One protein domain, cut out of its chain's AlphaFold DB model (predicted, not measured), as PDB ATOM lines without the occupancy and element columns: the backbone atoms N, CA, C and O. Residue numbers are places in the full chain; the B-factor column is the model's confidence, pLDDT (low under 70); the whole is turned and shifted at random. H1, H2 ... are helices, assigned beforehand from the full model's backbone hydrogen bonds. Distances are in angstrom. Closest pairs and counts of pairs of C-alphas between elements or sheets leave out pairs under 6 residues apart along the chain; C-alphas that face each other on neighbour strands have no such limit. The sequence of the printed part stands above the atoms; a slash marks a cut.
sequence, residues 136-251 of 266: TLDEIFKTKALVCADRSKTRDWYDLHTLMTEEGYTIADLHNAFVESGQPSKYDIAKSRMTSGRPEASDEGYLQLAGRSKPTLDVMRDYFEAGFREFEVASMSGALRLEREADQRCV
ATOM      1  N   THR A 136     228.412 231.652 111.050       97.38
ATOM      2  CA  THR A 136     226.976 231.483 111.307       97.38
ATOM      3  C   THR A 136     226.744 231.081 112.763       97.38
ATOM      4  O   THR A 136     227.678 230.668 113.444       97.38
ATOM      5  N   LEU A 137     225.507 231.201 113.258       97.81
ATOM      6  CA  LEU A 137     225.190 230.766 114.623       97.81
ATOM      7  C   LEU A 137     225.482 229.274 114.831       97.81
ATOM      8  O   LEU A 137     225.999 228.924 115.884       97.81
ATOM      9  N   ASP A 138     225.246 228.437 113.815       97.88
ATOM     10  CA  ASP A 138     225.514 226.996 113.878       97.88
ATOM     11  C   ASP A 138     227.020 226.718 114.013       97.88
ATOM     12  O   ASP A 138     227.458 226.022 114.925       97.88
ATOM     13  N   GLU A 139     227.840 227.359 113.174       97.31
ATOM     14  CA  GLU A 139     229.306 227.254 113.232       97.31
ATOM     15  C   GLU A 139     229.866 227.749 114.576       97.31
ATOM     16  O   GLU A 139     230.769 227.141 115.154       97.31
ATOM     17  N   ILE A 140     229.321 228.851 115.098       97.81
ATOM     18  CA  ILE A 140     229.696 229.394 116.408       97.81
ATOM     19  C   ILE A 140     229.300 228.424 117.523       97.81
ATOM     20  O   ILE A 140     230.111 228.159 118.407       97.81
ATOM     21  N   PHE A 141     228.079 227.888 117.495       98.19
ATOM     22  CA  PHE A 141     227.597 226.939 118.494       98.19
ATOM     23  C   PHE A 141     228.479 225.690 118.530       98.19
ATOM     24  O   PHE A 141     228.999 225.328 119.586       98.19
ATOM     25  N   LYS A 142     228.723 225.084 117.363       96.94
ATOM     26  CA  LYS A 142     229.538 223.872 117.226       96.94
ATOM     27  C   LYS A 142     230.977 224.091 117.688       96.94
ATOM     28  O   LYS A 142     231.504 223.286 118.451       96.94
ATOM     29  N   THR A 143     231.608 225.198 117.295       95.50
ATOM     30  CA  THR A 143     232.979 225.488 117.747       95.50
ATOM     31  C   THR A 143     233.057 225.797 119.240       95.50
ATOM     32  O   THR A 143     234.000 225.361 119.898       95.50
ATOM     33  N   LYS A 144     232.051 226.461 119.818       95.31
ATOM     34  CA  LYS A 144     231.967 226.658 121.274       95.31
ATOM     35  C   LYS A 144     231.783 225.354 122.035       95.31
ATOM     36  O   LYS A 144     232.438 225.171 123.057       95.31
ATOM     37  N   ALA A 145     230.951 224.448 121.521       95.50
ATOM     38  CA  ALA A 145     230.773 223.123 122.099       95.50
ATOM     39  C   ALA A 145     232.116 222.384 122.205       95.50
ATOM     40  O   ALA A 145     232.457 221.911 123.287       95.50
ATOM     41  N   LEU A 146     232.916 222.365 121.130       94.44
ATOM     42  CA  LEU A 146     234.234 221.723 121.150       94.44
ATOM     43  C   LEU A 146     235.188 222.356 122.164       94.44
ATOM     44  O   LEU A 146     235.799 221.642 122.955       94.44
ATOM     45  N   VAL A 147     235.278 223.688 122.188       93.19
ATOM     46  CA  VAL A 147     236.205 224.401 123.081       93.19
ATOM     47  C   VAL A 147     235.874 224.164 124.561       93.19
ATOM     48  O   VAL A 147     236.786 224.140 125.388       93.19
ATOM     49  N   CYS A 148     234.613 223.896 124.919       93.06
ATOM     50  CA  CYS A 148     234.247 223.500 126.285       93.06
ATOM     51  C   CYS A 148     234.861 222.162 126.732       93.06
ATOM     52  O   CYS A 148     234.971 221.921 127.936       93.06
ATOM     53  N   ALA A 149     235.282 221.296 125.807       93.00
ATOM     54  CA  ALA A 149     236.050 220.098 126.144       93.00
ATOM     55  C   ALA A 149     237.536 220.396 126.397       93.00
ATOM     56  O   ALA A 149     238.190 219.628 127.103       93.00
ATOM     57  N   ASP A 150     238.059 221.503 125.861       91.25
ATOM     58  CA  ASP A 150     239.481 221.852 125.927       91.25
ATOM     59  C   ASP A 150     239.783 222.844 127.060       91.25
ATOM     60  O   ASP A 150     240.730 222.623 127.815       91.25
ATOM     61  N   ARG A 151     238.875 223.783 127.372       91.88
ATOM     62  CA  ARG A 151     238.970 224.684 128.548       91.88
ATOM     63  C   ARG A 151     237.677 224.809 129.364       91.88
ATOM     64  O   ARG A 151     236.617 224.369 128.926       91.88
ATOM     65  N   SER A 152     237.761 225.397 130.558       92.25
ATOM     66  CA  SER A 152     236.622 225.606 131.468       92.25
ATOM     67  C   SER A 152     236.431 227.097 131.761       92.25
ATOM     68  O   SER A 152     236.825 227.591 132.819       92.25
ATOM     69  N   LYS A 153     235.860 227.835 130.799       92.69
ATOM     70  CA  LYS A 153     235.641 229.288 130.897       92.69
ATOM     71  C   LYS A 153     234.164 229.630 131.048       92.69
ATOM     72  O   LYS A 153     233.322 229.168 130.279       92.69
ATOM     73  N   THR A 154     233.856 230.540 131.965       92.38
ATOM     74  CA  THR A 154     232.484 230.994 132.230       92.38
ATOM     75  C   THR A 154     231.856 231.713 131.039       92.38
ATOM     76  O   THR A 154     230.646 231.624 130.835       92.38
ATOM     77  N   ARG A 155     232.667 232.389 130.214       91.38
ATOM     78  CA  ARG A 155     232.207 233.019 128.965       91.38
ATOM     79  C   ARG A 155     231.704 231.987 127.957       91.38
ATOM     80  O   ARG A 155     230.687 232.227 127.322       91.38
ATOM     81  N   ASP A 156     232.368 230.839 127.825       93.75
ATOM     82  CA  ASP A 156     231.927 229.800 126.886       93.75
ATOM     83  C   ASP A 156     230.599 229.176 127.335       93.75
ATOM     84  O   ASP A 156     229.707 228.965 126.514       93.75
ATOM     85  N   TRP A 157     230.423 228.983 128.646       93.88
ATOM     86  CA  TRP A 157     229.159 228.527 129.228       93.88
ATOM     87  C   TRP A 157     228.024 229.521 129.026       93.88
ATOM     88  O   TRP A 157     226.938 229.121 128.626       93.88
ATOM     89  N   TYR A 158     228.276 230.809 129.265       93.56
ATOM     90  CA  TYR A 158     227.284 231.856 129.034       93.56
ATOM     91  C   TYR A 158     226.863 231.918 127.562       93.56
ATOM     92  O   TYR A 158     225.672 232.005 127.259       93.56
ATOM     93  N   ASP A 159     227.826 231.820 126.648       94.38
ATOM     94  CA  ASP A 159     227.566 231.878 125.216       94.38
ATOM     95  C   ASP A 159     226.732 230.659 124.755       94.38
ATOM     96  O   ASP A 159     225.754 230.834 124.027       94.38
ATOM     97  N   LEU A 160     227.048 229.440 125.223       96.19
ATOM     98  CA  LEU A 160     226.250 228.235 124.941       96.19
ATOM     99  C   LEU A 160     224.867 228.273 125.595       96.19
ATOM    100  O   LEU A 160     223.885 227.944 124.940       96.19
ATOM    101  N   HIS A 161     224.778 228.697 126.857       95.06
ATOM    102  CA  HIS A 161     223.500 228.856 127.547       95.06
ATOM    103  C   HIS A 161     222.593 229.801 126.757       95.06
ATOM    104  O   HIS A 161     221.457 229.449 126.472       95.06
ATOM    105  N   THR A 162     223.111 230.960 126.337       94.06
ATOM    106  CA  THR A 162     222.353 231.938 125.540       94.06
ATOM    107  C   THR A 162     221.872 231.334 124.222       94.06
ATOM    108  O   THR A 162     220.692 231.430 123.898       94.06
ATOM    109  N   LEU A 163     222.758 230.658 123.480       96.62
ATOM    110  CA  LEU A 163     222.389 229.978 122.235       96.62
ATOM    111  C   LEU A 163     221.274 228.943 122.460       96.62
ATOM    112  O   LEU A 163     220.345 228.853 121.662       96.62
ATOM    113  N   MET A 164     221.313 228.188 123.555       97.00
ATOM    114  CA  MET A 164     220.293 227.176 123.831       97.00
ATOM    115  C   MET A 164     218.966 227.774 124.317       97.00
ATOM    116  O   MET A 164     217.898 227.314 123.918       97.00
ATOM    117  N   THR A 165     219.002 228.822 125.145       94.56
ATOM    118  CA  THR A 165     217.784 229.418 125.714       94.56
ATOM    119  C   THR A 165     217.095 230.419 124.794       94.56
ATOM    120  O   THR A 165     215.885 230.596 124.906       94.56
ATOM    121  N   GLU A 166     217.841 231.087 123.910       93.62
ATOM    122  CA  GLU A 166     217.322 232.169 123.059       93.62
ATOM    123  C   GLU A 166     217.263 231.788 121.572       93.62
ATOM    124  O   GLU A 166     216.340 232.209 120.880       93.62
ATOM    125  N   GLU A 167     218.183 230.944 121.089       95.94
ATOM    126  CA  GLU A 167     218.290 230.580 119.664       95.94
ATOM    127  C   GLU A 167     217.854 229.130 119.367       95.94
ATOM    128  O   GLU A 167     217.879 228.694 118.218       95.94
ATOM    129  N   GLY A 168     217.417 228.380 120.386       95.81
ATOM    130  CA  GLY A 168     216.777 227.069 120.231       95.81
ATOM    131  C   GLY A 168     217.720 225.879 120.030       95.81
ATOM    132  O   GLY A 168     217.243 224.794 119.694       95.81
ATOM    133  N   TYR A 169     219.028 226.049 120.243       98.12
ATOM    134  CA  TYR A 169     219.968 224.923 120.248       98.12
ATOM    135  C   TYR A 169     219.718 223.995 121.441       98.12
ATOM    136  O   TYR A 169     219.295 224.421 122.515       98.12
ATOM    137  N   THR A 170     220.027 222.713 121.278       97.75
ATOM    138  CA  THR A 170     219.772 221.684 122.292       97.75
ATOM    139  C   THR A 170     221.041 220.934 122.695       97.75
ATOM    140  O   THR A 170     222.085 221.009 122.046       97.75
ATOM    141  N   ILE A 171     220.948 220.135 123.761       97.81
ATOM    142  CA  ILE A 171     222.016 219.196 124.137       97.81
ATOM    143  C   ILE A 171     222.239 218.128 123.057       97.81
ATOM    144  O   ILE A 171     223.368 217.675 122.874       97.81
ATOM    145  N   ALA A 172     221.202 217.768 122.294       97.06
ATOM    146  CA  ALA A 172     221.355 216.868 121.154       97.06
ATOM    147  C   ALA A 172     222.226 217.503 120.059       97.06
ATOM    148  O   ALA A 172     223.106 216.835 119.522       97.06
ATOM    149  N   ASP A 173     222.050 218.798 119.784       97.81
ATOM    150  CA  ASP A 173     222.901 219.533 118.840       97.81
ATOM    151  C   ASP A 173     224.342 219.629 119.351       97.81
ATOM    152  O   ASP A 173     225.288 219.448 118.583       97.81
ATOM    153  N   LEU A 174     224.522 219.852 120.660       97.50
ATOM    154  CA  LEU A 174     225.842 219.850 121.297       97.50
ATOM    155  C   LEU A 174     226.532 218.494 121.112       97.50
ATOM    156  O   LEU A 174     227.685 218.447 120.689       97.50
ATOM    157  N   HIS A 175     225.830 217.391 121.379       97.25
ATOM    158  CA  HIS A 175     226.342 216.042 121.141       97.25
ATOM    159  C   HIS A 175     226.691 215.820 119.659       97.25
ATOM    160  O   HIS A 175     227.769 215.312 119.341       97.25
ATOM    161  N   ASN A 176     225.825 216.255 118.740       96.50
ATOM    162  CA  ASN A 176     226.058 216.127 117.303       96.50
ATOM    163  C   ASN A 176     227.302 216.895 116.840       96.50
ATOM    164  O   ASN A 176     228.032 216.378 115.999       96.50
ATOM    165  N   ALA A 177     227.625 218.050 117.430       96.69
ATOM    166  CA  ALA A 177     228.865 218.772 117.130       96.69
ATOM    167  C   ALA A 177     230.127 217.925 117.409       96.69
ATOM    168  O   ALA A 177     231.090 217.937 116.633       96.69
ATOM    169  N   PHE A 178     230.125 217.132 118.487       96.44
ATOM    170  CA  PHE A 178     231.219 216.202 118.790       96.44
ATOM    171  C   PHE A 178     231.267 215.021 117.816       96.44
ATOM    172  O   PHE A 178     232.354 214.591 117.431       96.44
ATOM    173  N   VAL A 179     230.113 214.519 117.373       95.31
ATOM    174  CA  VAL A 179     230.041 213.446 116.369       95.31
ATOM    175  C   VAL A 179     230.538 213.935 115.003       95.31
ATOM    176  O   VAL A 179     231.400 213.294 114.405       95.31
ATOM    177  N   GLU A 180     230.055 215.087 114.529       94.56
ATOM    178  CA  GLU A 180     230.422 215.691 113.236       94.56
ATOM    179  C   GLU A 180     231.909 216.068 113.149       94.56
ATOM    180  O   GLU A 180     232.520 215.989 112.082       94.56
ATOM    181  N   SER A 181     232.514 216.451 114.272       93.75
ATOM    182  CA  SER A 181     233.948 216.765 114.348       93.75
ATOM    183  C   SER A 181     234.850 215.539 114.525       93.75
ATOM    184  O   SER A 181     236.075 215.679 114.589       93.75
ATOM    185  N   GLY A 182     234.269 214.336 114.620       94.19
ATOM    186  CA  GLY A 182     235.007 213.091 114.840       94.19
ATOM    187  C   GLY A 182     235.586 212.948 116.253       94.19
ATOM    188  O   GLY A 182     236.508 212.162 116.452       94.19
ATOM    189  N   GLN A 183     235.055 213.686 117.234       93.06
ATOM    190  CA  GLN A 183     235.524 213.701 118.625       93.06
ATOM    191  C   GLN A 183     234.438 213.282 119.640       93.06
ATOM    192  O   GLN A 183     234.274 213.952 120.662       93.06
ATOM    193  N   PRO A 184     233.698 212.171 119.436       94.06
ATOM    194  CA  PRO A 184     232.606 211.787 120.334       94.06
ATOM    195  C   PRO A 184     233.068 211.553 121.782       94.06
ATOM    196  O   PRO A 184     232.327 211.839 122.713       94.06
ATOM    197  N   SER A 185     234.312 211.110 122.001       93.38
ATOM    198  CA  SER A 185     234.871 210.905 123.347       93.38
ATOM    199  C   SER A 185     235.088 212.200 124.138       93.38
ATOM    200  O   SER A 185     235.157 212.160 125.365       93.38
ATOM    201  N   LYS A 186     235.184 213.357 123.468       94.94
ATOM    202  CA  LYS A 186     235.314 214.661 124.136       94.94
ATOM    203  C   LYS A 186     233.983 215.186 124.683       94.94
ATOM    204  O   LYS A 186     233.999 216.076 125.532       94.94
ATOM    205  N   TYR A 187     232.851 214.617 124.263       95.88
ATOM    206  CA  TYR A 187     231.527 215.005 124.752       95.88
ATOM    207  C   TYR A 187     231.415 214.877 126.278       95.88
ATOM    208  O   TYR A 187     230.997 215.820 126.948       95.88
ATOM    209  N   ASP A 188     231.872 213.758 126.847       95.12
ATOM    210  CA  ASP A 188     231.812 213.528 128.296       95.12
ATOM    211  C   ASP A 188     232.697 214.508 129.082       95.12
ATOM    212  O   ASP A 188     232.356 214.914 130.196       95.12
ATOM    213  N   ILE A 189     233.813 214.941 128.484       95.25
ATOM    214  CA  ILE A 189     234.700 215.956 129.064       95.25
ATOM    215  C   ILE A 189     233.982 217.309 129.112       95.25
ATOM    216  O   ILE A 189     233.973 217.955 130.163       95.25
ATOM    217  N   ALA A 190     233.351 217.720 128.007       94.81
ATOM    218  CA  ALA A 190     232.574 218.957 127.953       94.81
ATOM    219  C   ALA A 190     231.403 218.931 128.939       94.81
ATOM    220  O   ALA A 190     231.263 219.862 129.735       94.81
ATOM    221  N   LYS A 191     230.629 217.837 128.962       95.69
ATOM    222  CA  LYS A 191     229.550 217.614 129.933       95.69
ATOM    223  C   LYS A 191     230.056 217.817 131.358       95.69
ATOM    224  O   LYS A 191     229.535 218.670 132.069       95.69
ATOM    225  N   SER A 192     231.101 217.083 131.748       94.81
ATOM    226  CA  SER A 192     231.679 217.138 133.096       94.81
ATOM    227  C   SER A 192     232.069 218.561 133.503       94.81
ATOM    228  O   SER A 192     231.741 219.015 134.601       94.81
ATOM    229  N   ARG A 193     232.713 219.309 132.600       93.81
ATOM    230  CA  ARG A 193     233.130 220.696 132.854       93.81
ATOM    231  C   ARG A 193     231.938 221.629 133.010       93.81
ATOM    232  O   ARG A 193     231.886 222.357 134.000       93.81
ATOM    233  N   MET A 194     230.969 221.563 132.100       92.25
ATOM    234  CA  MET A 194     229.762 222.399 132.123       92.25
ATOM    235  C   MET A 194     228.898 222.143 133.366       92.25
ATOM    236  O   MET A 194     228.359 223.086 133.939       92.25
ATOM    237  N   THR A 195     228.817 220.894 133.835       93.12
ATOM    238  CA  THR A 195     228.063 220.537 135.050       93.12
ATOM    239  C   THR A 195     228.865 220.715 136.339       93.12
ATOM    240  O   THR A 195     228.303 220.684 137.425       93.12
ATOM    241  N   SER A 196     230.185 220.919 136.271       89.56
ATOM    242  CA  SER A 196     230.991 221.134 137.481       89.56
ATOM    243  C   SER A 196     230.693 222.473 138.164       89.56
ATOM    244  O   SER A 196     230.893 222.608 139.373       89.56
ATOM    245  N   GLY A 197     230.278 223.481 137.384       81.50
ATOM    246  CA  GLY A 197     230.160 224.871 137.830       81.50
ATOM    247  C   GLY A 197     231.488 225.501 138.278       81.50
ATOM    248  O   GLY A 197     231.474 226.545 138.927       81.50
ATOM    249  N   ARG A 198     232.637 224.874 137.978       89.25
ATOM    250  CA  ARG A 198     233.972 225.309 138.415       89.25
ATOM    251  C   ARG A 198     234.815 225.777 137.228       89.25
ATOM    252  O   ARG A 198     235.328 224.936 136.481       89.25
ATOM    253  N   PRO A 199     234.956 227.095 137.023       90.38
ATOM    254  CA  PRO A 199     235.847 227.592 135.992       90.38
ATOM    255  C   PRO A 199     237.312 227.359 136.374       90.38
ATOM    256  O   PRO A 199     237.649 227.156 137.544       90.38
ATOM    257  N   GLU A 200     238.188 227.366 135.376       91.06
ATOM    258  CA  GLU A 200     239.631 227.285 135.594       91.06
ATOM    259  C   GLU A 200     240.184 228.552 136.269       91.06
ATOM    260  O   GLU A 200     239.580 229.621 136.222       91.06
ATOM    261  N   ALA A 201     241.362 228.448 136.890       86.19
ATOM    262  CA  ALA A 201     241.950 229.548 137.665       86.19
ATOM    263  C   ALA A 201     242.237 230.812 136.832       86.19
ATOM    264  O   ALA A 201     242.274 231.910 137.379       86.19
ATOM    265  N   SER A 202     242.445 230.656 135.524       86.31
ATOM    266  CA  SER A 202     242.686 231.751 134.583       86.31
ATOM    267  C   SER A 202     241.399 232.349 134.003       86.31
ATOM    268  O   SER A 202     241.475 233.134 133.061       86.31
ATOM    269  N   ASP A 203     240.209 231.952 134.469       87.56
ATOM    270  CA  ASP A 203     238.937 232.490 133.976       87.56
ATOM    271  C   ASP A 203     238.804 233.994 134.237       87.56
ATOM    272  O   ASP A 203     238.909 234.478 135.362       87.56
ATOM    273  N   GLU A 204     238.533 234.734 133.169       84.25
ATOM    274  CA  GLU A 204     238.404 236.188 133.190       84.25
ATOM    275  C   GLU A 204     237.006 236.651 133.643       84.25
ATOM    276  O   GLU A 204     236.765 237.848 133.820       84.25
ATOM    277  N   GLY A 205     236.057 235.722 133.798       84.12
ATOM    278  CA  GLY A 205     234.663 236.003 134.115       84.12
ATOM    279  C   GLY A 205     233.845 236.560 132.939       84.12
ATOM    280  O   GLY A 205     234.359 237.077 131.944       84.12
ATOM    281  N   TYR A 206     232.518 236.501 133.071       78.25
ATOM    282  CA  TYR A 206     231.531 237.012 132.094       78.25
ATOM    283  C   TYR A 206     230.714 238.207 132.627       78.25
ATOM    284  O   TYR A 206     229.939 238.847 131.905       78.25
ATOM    285  N   LEU A 207     230.897 238.547 133.907       63.91
ATOM    286  CA  LEU A 207     230.065 239.507 134.634       63.91
ATOM    287  C   LEU A 207     230.202 240.951 134.149       63.91
ATOM    288  O   LEU A 207     229.279 241.732 134.359       63.91
ATOM    289  N   GLN A 208     231.277 241.312 133.451       64.12
ATOM    290  CA  GLN A 208     231.419 242.658 132.885       64.12
ATOM    291  C   GLN A 208     230.723 242.827 131.524       64.12
ATOM    292  O   GLN A 208     230.598 243.950 131.050       64.12
ATOM    293  N   LEU A 209     230.223 241.746 130.903       62.22
ATOM    294  CA  LEU A 209     229.947 241.763 129.458       62.22
ATOM    295  C   LEU A 209     228.463 241.742 129.059       62.22
ATOM    296  O   LEU A 209     228.097 242.349 128.059       62.22
ATOM    297  N   ALA A 210     227.587 241.072 129.803       60.41
ATOM    298  CA  ALA A 210     226.147 241.050 129.500       60.41
ATOM    299  C   ALA A 210     225.335 242.230 130.109       60.41
ATOM    300  O   ALA A 210     225.835 242.983 130.948       60.41
ATOM    301  N   GLY A 211     224.073 242.395 129.715       61.28
ATOM    302  CA  GLY A 211     223.152 243.391 130.284       61.28
ATOM    303  C   GLY A 211     222.695 243.088 131.724       61.28
ATOM    304  O   GLY A 211     223.325 242.330 132.455       61.28
ATOM    305  N   ARG A 212     221.577 243.691 132.159       56.09
ATOM    306  CA  ARG A 212     221.083 243.635 133.555       56.09
ATOM    307  C   ARG A 212     220.540 242.269 134.023       56.09
ATOM    308  O   ARG A 212     220.383 242.099 135.226       56.09
ATOM    309  N   SER A 213     220.270 241.312 133.134       65.19
ATOM    310  CA  SER A 213     219.662 240.007 133.462       65.19
ATOM    311  C   SER A 213     220.553 238.841 133.023       65.19
ATOM    312  O   SER A 213     220.313 238.229 131.988       65.19
ATOM    313  N   LYS A 214     221.612 238.554 133.789       77.75
ATOM    314  CA  LYS A 214     222.535 237.438 133.513       77.75
ATOM    315  C   LYS A 214     222.193 236.246 134.405       77.75
ATOM    316  O   LYS A 214     221.958 236.476 135.595       77.75
ATOM    317  N   PRO A 215     222.207 235.003 133.892       88.31
ATOM    318  CA  PRO A 215     222.127 233.828 134.749       88.31
ATOM    319  C   PRO A 215     223.355 233.784 135.665       88.31
ATOM    320  O   PRO A 215     224.423 234.260 135.288       88.31
ATOM    321  N   THR A 216     223.209 233.233 136.870       89.19
ATOM    322  CA  THR A 216     224.356 232.928 137.737       89.19
ATOM    323  C   THR A 216     225.062 231.657 137.253       89.19
ATOM    324  O   THR A 216     224.535 230.922 136.417       89.19
ATOM    325  N   LEU A 217     226.246 231.358 137.804       90.19
ATOM    326  CA  LEU A 217     226.917 230.080 137.525       90.19
ATOM    327  C   LEU A 217     226.059 228.881 137.939       90.19
ATOM    328  O   LEU A 217     225.991 227.912 137.193       90.19
ATOM    329  N   ASP A 218     225.377 228.970 139.083       91.88
ATOM    330  CA  ASP A 218     224.465 227.919 139.540       91.88
ATOM    331  C   ASP A 218     223.295 227.735 138.572       91.88
ATOM    332  O   ASP A 218     222.988 226.609 138.208       91.88
ATOM    333  N   VAL A 219     222.706 228.828 138.072       92.69
ATOM    334  CA  VAL A 219     221.621 228.754 137.079       92.69
ATOM    335  C   VAL A 219     222.094 228.077 135.793       92.69
ATOM    336  O   VAL A 219     221.402 227.202 135.281       92.69
ATOM    337  N   MET A 220     223.275 228.441 135.279       94.19
ATOM    338  CA  MET A 220     223.821 227.800 134.077       94.19
ATOM    339  C   MET A 220     224.146 226.324 134.316       94.19
ATOM    340  O   MET A 220     223.811 225.487 133.481       94.19
ATOM    341  N   ARG A 221     224.754 225.986 135.462       95.19
ATOM    342  CA  ARG A 221     225.033 224.598 135.847       95.19
ATOM    343  C   ARG A 221     223.746 223.781 135.890       95.19
ATOM    344  O   ARG A 221     223.677 222.744 135.240       95.19
ATOM    345  N   ASP A 222     222.743 224.251 136.624       96.19
ATOM    346  CA  ASP A 222     221.480 223.537 136.821       96.19
ATOM    347  C   ASP A 222     220.742 223.350 135.484       96.19
ATOM    348  O   ASP A 222     220.184 222.281 135.227       96.19
ATOM    349  N   TYR A 223     220.803 224.353 134.597       96.38
ATOM    350  CA  TYR A 223     220.290 224.256 133.230       96.38
ATOM    351  C   TYR A 223     220.982 223.138 132.438       96.38
ATOM    352  O   TYR A 223     220.312 222.271 131.871       96.38
ATOM    353  N   PHE A 224     222.318 223.115 132.427       96.94
ATOM    354  CA  PHE A 224     223.065 222.078 131.716       96.94
ATOM    355  C   PHE A 224     222.838 220.692 132.321       96.94
ATOM    356  O   PHE A 224     222.613 219.740 131.578       96.94
ATOM    357  N   GLU A 225     222.839 220.556 133.648       96.88
ATOM    358  CA  GLU A 225     222.560 219.285 134.326       96.88
ATOM    359  C   GLU A 225     221.189 218.715 133.957       96.88
ATOM    360  O   GLU A 225     221.075 217.518 133.677       96.88
ATOM    361  N   ALA A 226     220.154 219.561 133.942       96.94
ATOM    362  CA  ALA A 226     218.815 219.163 133.528       96.94
ATOM    363  C   ALA A 226     218.803 218.718 132.059       96.94
ATOM    364  O   ALA A 226     218.363 217.607 131.764       96.94
ATOM    365  N   GLY A 227     219.371 219.529 131.160       96.75
ATOM    366  CA  GLY A 227     219.419 219.219 129.732       96.75
ATOM    367  C   GLY A 227     220.178 217.925 129.421       96.75
ATOM    368  O   GLY A 227     219.703 217.098 128.641       96.75
ATOM    369  N   PHE A 228     221.341 217.707 130.045       96.56
ATOM    370  CA  PHE A 228     222.110 216.473 129.869       96.56
ATOM    371  C   PHE A 228     221.338 215.252 130.367       96.56
ATOM    372  O   PHE A 228     221.288 214.238 129.672       96.56
ATOM    373  N   ARG A 229     220.684 215.352 131.529       95.75
ATOM    374  CA  ARG A 229     219.866 214.263 132.079       95.75
ATOM    375  C   ARG A 229     218.696 213.912 131.160       95.75
ATOM    376  O   ARG A 229     218.435 212.733 130.926       95.75
ATOM    377  N   GLU A 230     217.992 214.914 130.642       94.88
ATOM    378  CA  GLU A 230     216.880 214.714 129.708       94.88
ATOM    379  C   GLU A 230     217.343 214.028 128.420       94.88
ATOM    380  O   GLU A 230     216.726 213.053 127.978       94.88
ATOM    381  N   PHE A 231     218.467 214.478 127.858       94.75
ATOM    382  CA  PHE A 231     219.056 213.878 126.666       94.75
ATOM    383  C   PHE A 231     219.464 212.413 126.882       94.75
ATOM    384  O   PHE A 231     219.216 211.569 126.018       94.75
ATOM    385  N   GLU A 232     220.038 212.076 128.037       93.00
ATOM    386  CA  GLU A 232     220.419 210.700 128.381       93.00
ATOM    387  C   GLU A 232     219.203 209.778 128.494       93.00
ATOM    388  O   GLU A 232     219.180 208.704 127.889       93.00
ATOM    389  N   VAL A 233     218.158 210.215 129.202       91.50
ATOM    390  CA  VAL A 233     216.903 209.456 129.332       91.50
ATOM    391  C   VAL A 233     216.255 209.233 127.964       91.50
ATOM    392  O   VAL A 233     215.804 208.119 127.665       91.50
ATOM    393  N   ALA A 234     216.230 210.262 127.113       89.12
ATOM    394  CA  ALA A 234     215.697 210.168 125.758       89.12
ATOM    395  C   ALA A 234     216.516 209.200 124.887       89.12
ATOM    396  O   ALA A 234     215.941 208.346 124.207       89.12
ATOM    397  N   SER A 235     217.847 209.275 124.959       84.19
ATOM    398  CA  SER A 235     218.764 208.432 124.182       84.19
ATOM    399  C   SER A 235     218.667 206.957 124.579       84.19
ATOM    400  O   SER A 235     218.564 206.087 123.712       84.19
ATOM    401  N   MET A 236     218.601 206.659 125.882       77.12
ATOM    402  CA  MET A 236     218.395 205.295 126.390       77.12
ATOM    403  C   MET A 236     217.032 204.728 125.978       77.12
ATOM    404  O   MET A 236     216.928 203.572 125.566       77.12
ATOM    405  N   SER A 237     215.978 205.542 126.051       72.69
ATOM    406  CA  SER A 237     214.627 205.133 125.645       72.69
ATOM    407  C   SER A 237     214.539 204.865 124.137       72.69
ATOM    408  O   SER A 237     213.878 203.916 123.712       72.69
ATOM    409  N   GLY A 238     215.232 205.669 123.324       71.69
ATOM    410  CA  GLY A 238     215.365 205.467 121.882       71.69
ATOM    411  C   GLY A 238     216.116 204.179 121.534       71.69
ATOM    412  O   GLY A 238     215.636 203.404 120.706       71.69
ATOM    413  N   ALA A 239     217.234 203.905 122.214       69.00
ATOM    414  CA  ALA A 239     218.000 202.669 122.042       69.00
ATOM    415  C   ALA A 239     217.154 201.422 122.362       69.00
ATOM    416  O   ALA A 239     217.031 200.528 121.524       69.00
ATOM    417  N   LEU A 240     216.458 201.417 123.506       61.44
ATOM    418  CA  LEU A 240     215.560 200.326 123.906       61.44
ATOM    419  C   LEU A 240     214.404 200.102 122.917       61.44
ATOM    420  O   LEU A 240     213.936 198.976 122.734       61.44
ATOM    421  N   ARG A 241     213.906 201.167 122.277       65.06
ATOM    422  CA  ARG A 241     212.868 201.060 121.246       65.06
ATOM    423  C   ARG A 241     213.407 200.418 119.967       65.06
ATOM    424  O   ARG A 241     212.750 199.530 119.428       65.06
ATOM    425  N   LEU A 242     214.589 200.830 119.511       67.50
ATOM    426  CA  LEU A 242     215.235 200.265 118.324       67.50
ATOM    427  C   LEU A 242     215.584 198.784 118.512       67.50
ATOM    428  O   LEU A 242     215.369 197.997 117.591       67.50
ATOM    429  N   GLU A 243     216.040 198.389 119.704       61.84
ATOM    430  CA  GLU A 243     216.278 196.984 120.060       61.84
ATOM    431  C   GLU A 243     214.990 196.155 119.983       61.84
ATOM    432  O   GLU A 243     214.948 195.126 119.309       61.84
ATOM    433  N   ARG A 244     213.886 196.643 120.567       59.22
ATOM    434  CA  ARG A 244     212.577 195.965 120.494       59.22
ATOM    435  C   ARG A 244     212.047 195.843 119.063       59.22
ATOM    436  O   ARG A 244     211.436 194.833 118.721       59.22
ATOM    437  N   GLU A 245     212.257 196.855 118.225       68.56
ATOM    438  CA  GLU A 245     211.860 196.842 116.811       68.56
ATOM    439  C   GLU A 245     212.782 195.952 115.949       68.56
ATOM    440  O   GLU A 245     212.346 195.401 114.934       68.56
ATOM    441  N   ALA A 246     214.056 195.793 116.317       61.53
ATOM    442  CA  ALA A 246     214.971 194.835 115.693       61.53
ATOM    443  C   ALA A 246     214.592 193.385 116.042       61.53
ATOM    444  O   ALA A 246     214.463 192.558 115.137       61.53
ATOM    445  N   ASP A 247     214.285 193.105 117.311       63.81
ATOM    446  CA  ASP A 247     213.847 191.780 117.767       63.81
ATOM    447  C   ASP A 247     212.516 191.348 117.131       63.81
ATOM    448  O   ASP A 247     212.360 190.200 116.712       63.81
ATOM    449  N   GLN A 248     211.568 192.275 116.958       59.31
ATOM    450  CA  GLN A 248     210.290 191.991 116.287       59.31
ATOM    451  C   GLN A 248     210.440 191.695 114.784       59.31
ATOM    452  O   GLN A 248     209.633 190.952 114.223       59.31
ATOM    453  N   ARG A 249     211.477 192.226 114.122       59.78
ATOM    454  CA  ARG A 249     211.783 191.931 112.708       59.78
ATOM    455  C   ARG A 249     212.480 190.580 112.512       59.78
ATOM    456  O   ARG A 249     212.413 190.034 111.411       59.78
ATOM    457  N   CYS A 250     213.084 190.023 113.560       55.41
ATOM    458  CA  CYS A 250     213.740 188.712 113.548       55.41
ATOM    459  C   CYS A 250     212.806 187.530 113.867       55.41
ATOM    460  O   CYS A 250     213.258 186.385 113.855       55.41
ATOM    461  N   VAL A 251     211.505 187.757 114.102       51.50
ATOM    462  CA  VAL A 251     210.542 186.656 114.279       51.50
ATOM    463  C   VAL A 251     210.290 185.973 112.922       51.50
ATOM    464  O   VAL A 251     209.753 186.607 112.007       51.50
TER     465      VAL A 251
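What this domain is: This is residues 136 to 251 of the 266 residues of an uncharacterized protein of Thiomonas sp. SCN 64-16 (UniProt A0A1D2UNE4). Four short helices, H1 to H4, cross one another in a small compact body, and the first part of one long helix, H5, packs across H2, H4 and H3. The rest of H5 and the last two residues, 236 to 251, stick out as a free arm that makes much of the length, while the long loop of residues 197 to 216 reaches out at the opposite end. The printed part has 116 residues with five named helices, in the order H1 to H5, and no named strand; its class is all helix. The whole is only just loose, close to compact, with a radius of gyration of the C-alphas of 16.3 A and spans of 63 by 28 by 27 A.

How they stand to each other: H1, residues 137 to 150, and H2, residues 154 to 166, form a helical hairpin at a tilt of 37 degrees, only just steep, and their closest C-alphas, of Lys 144 and Asp 156, are 6.4 A apart. H3, residues 171 to 180, touches H1 at residues 141 to 146 alone, about perpendicular at 81 degrees, closest at the C-alphas of Lys 142 and Ala 177, 5.1 A. H2 and H3 are only just apart, closest 8.2 A. H4, residues 184 to 196, touches H1 at residues 145 to 150 alone, about perpendicular at 80 degrees, closest at the C-alphas of Ala 149 and Ala 190, 4.1 A. H3 and H4 form a helical hairpin at 35.0 degrees, only just steep, in which H4 touches with residues 184 to 187 alone; the closest C-alphas are those of Phe 178 and Pro 184, 4.9 A. H5, residues 217 to 249, touches H2 with residues 217 to 224 alone, closest at the C-alphas of His 161 and Met 220, 6.6 A. H5 touches H3 with residues 227 to 231 alone, closest at the C-alphas of Ile 171 and Gly 227, 6.2 A. H4 and H5 form a helical hairpin at 37 degrees, only just steep, closest at the C-alphas of Thr 195 and Arg 221, 5.1 A; residues 191 to 196 of H4 touch residues 221 to 228 of H5. H1 and H5 are apart. Every O i to N i+4 pair is within hydrogen-bond range in H2 and H5, against 8 of 10 in H1, 5 of 6 in H3 and 7 of 9 in H4.

Where its parts are: H1 begins at C-alpha 137, (225.190, 230.766, 114.623), and is 20.3 A long from first to last C-alpha. H2 measures 17.8 A, H3 14.2 A and H4 19.6 A. H5 is 48.0 A long and ends at C-alpha 249, (211.783, 191.931, 112.708).

The domain as a whole: The C-alphas of Gln 208 and Val 251 are the two farthest apart, 62.6 A. Without residues 236 to 251 the body spans 35 by 28 by 26 A. The printed part has no cut; the link from H4 to H5 is long, 20 residues, and the other links are tight. The mean pLDDT of the printed part is 87.5, with residues 207 to 213 and 239 to 251 under 70.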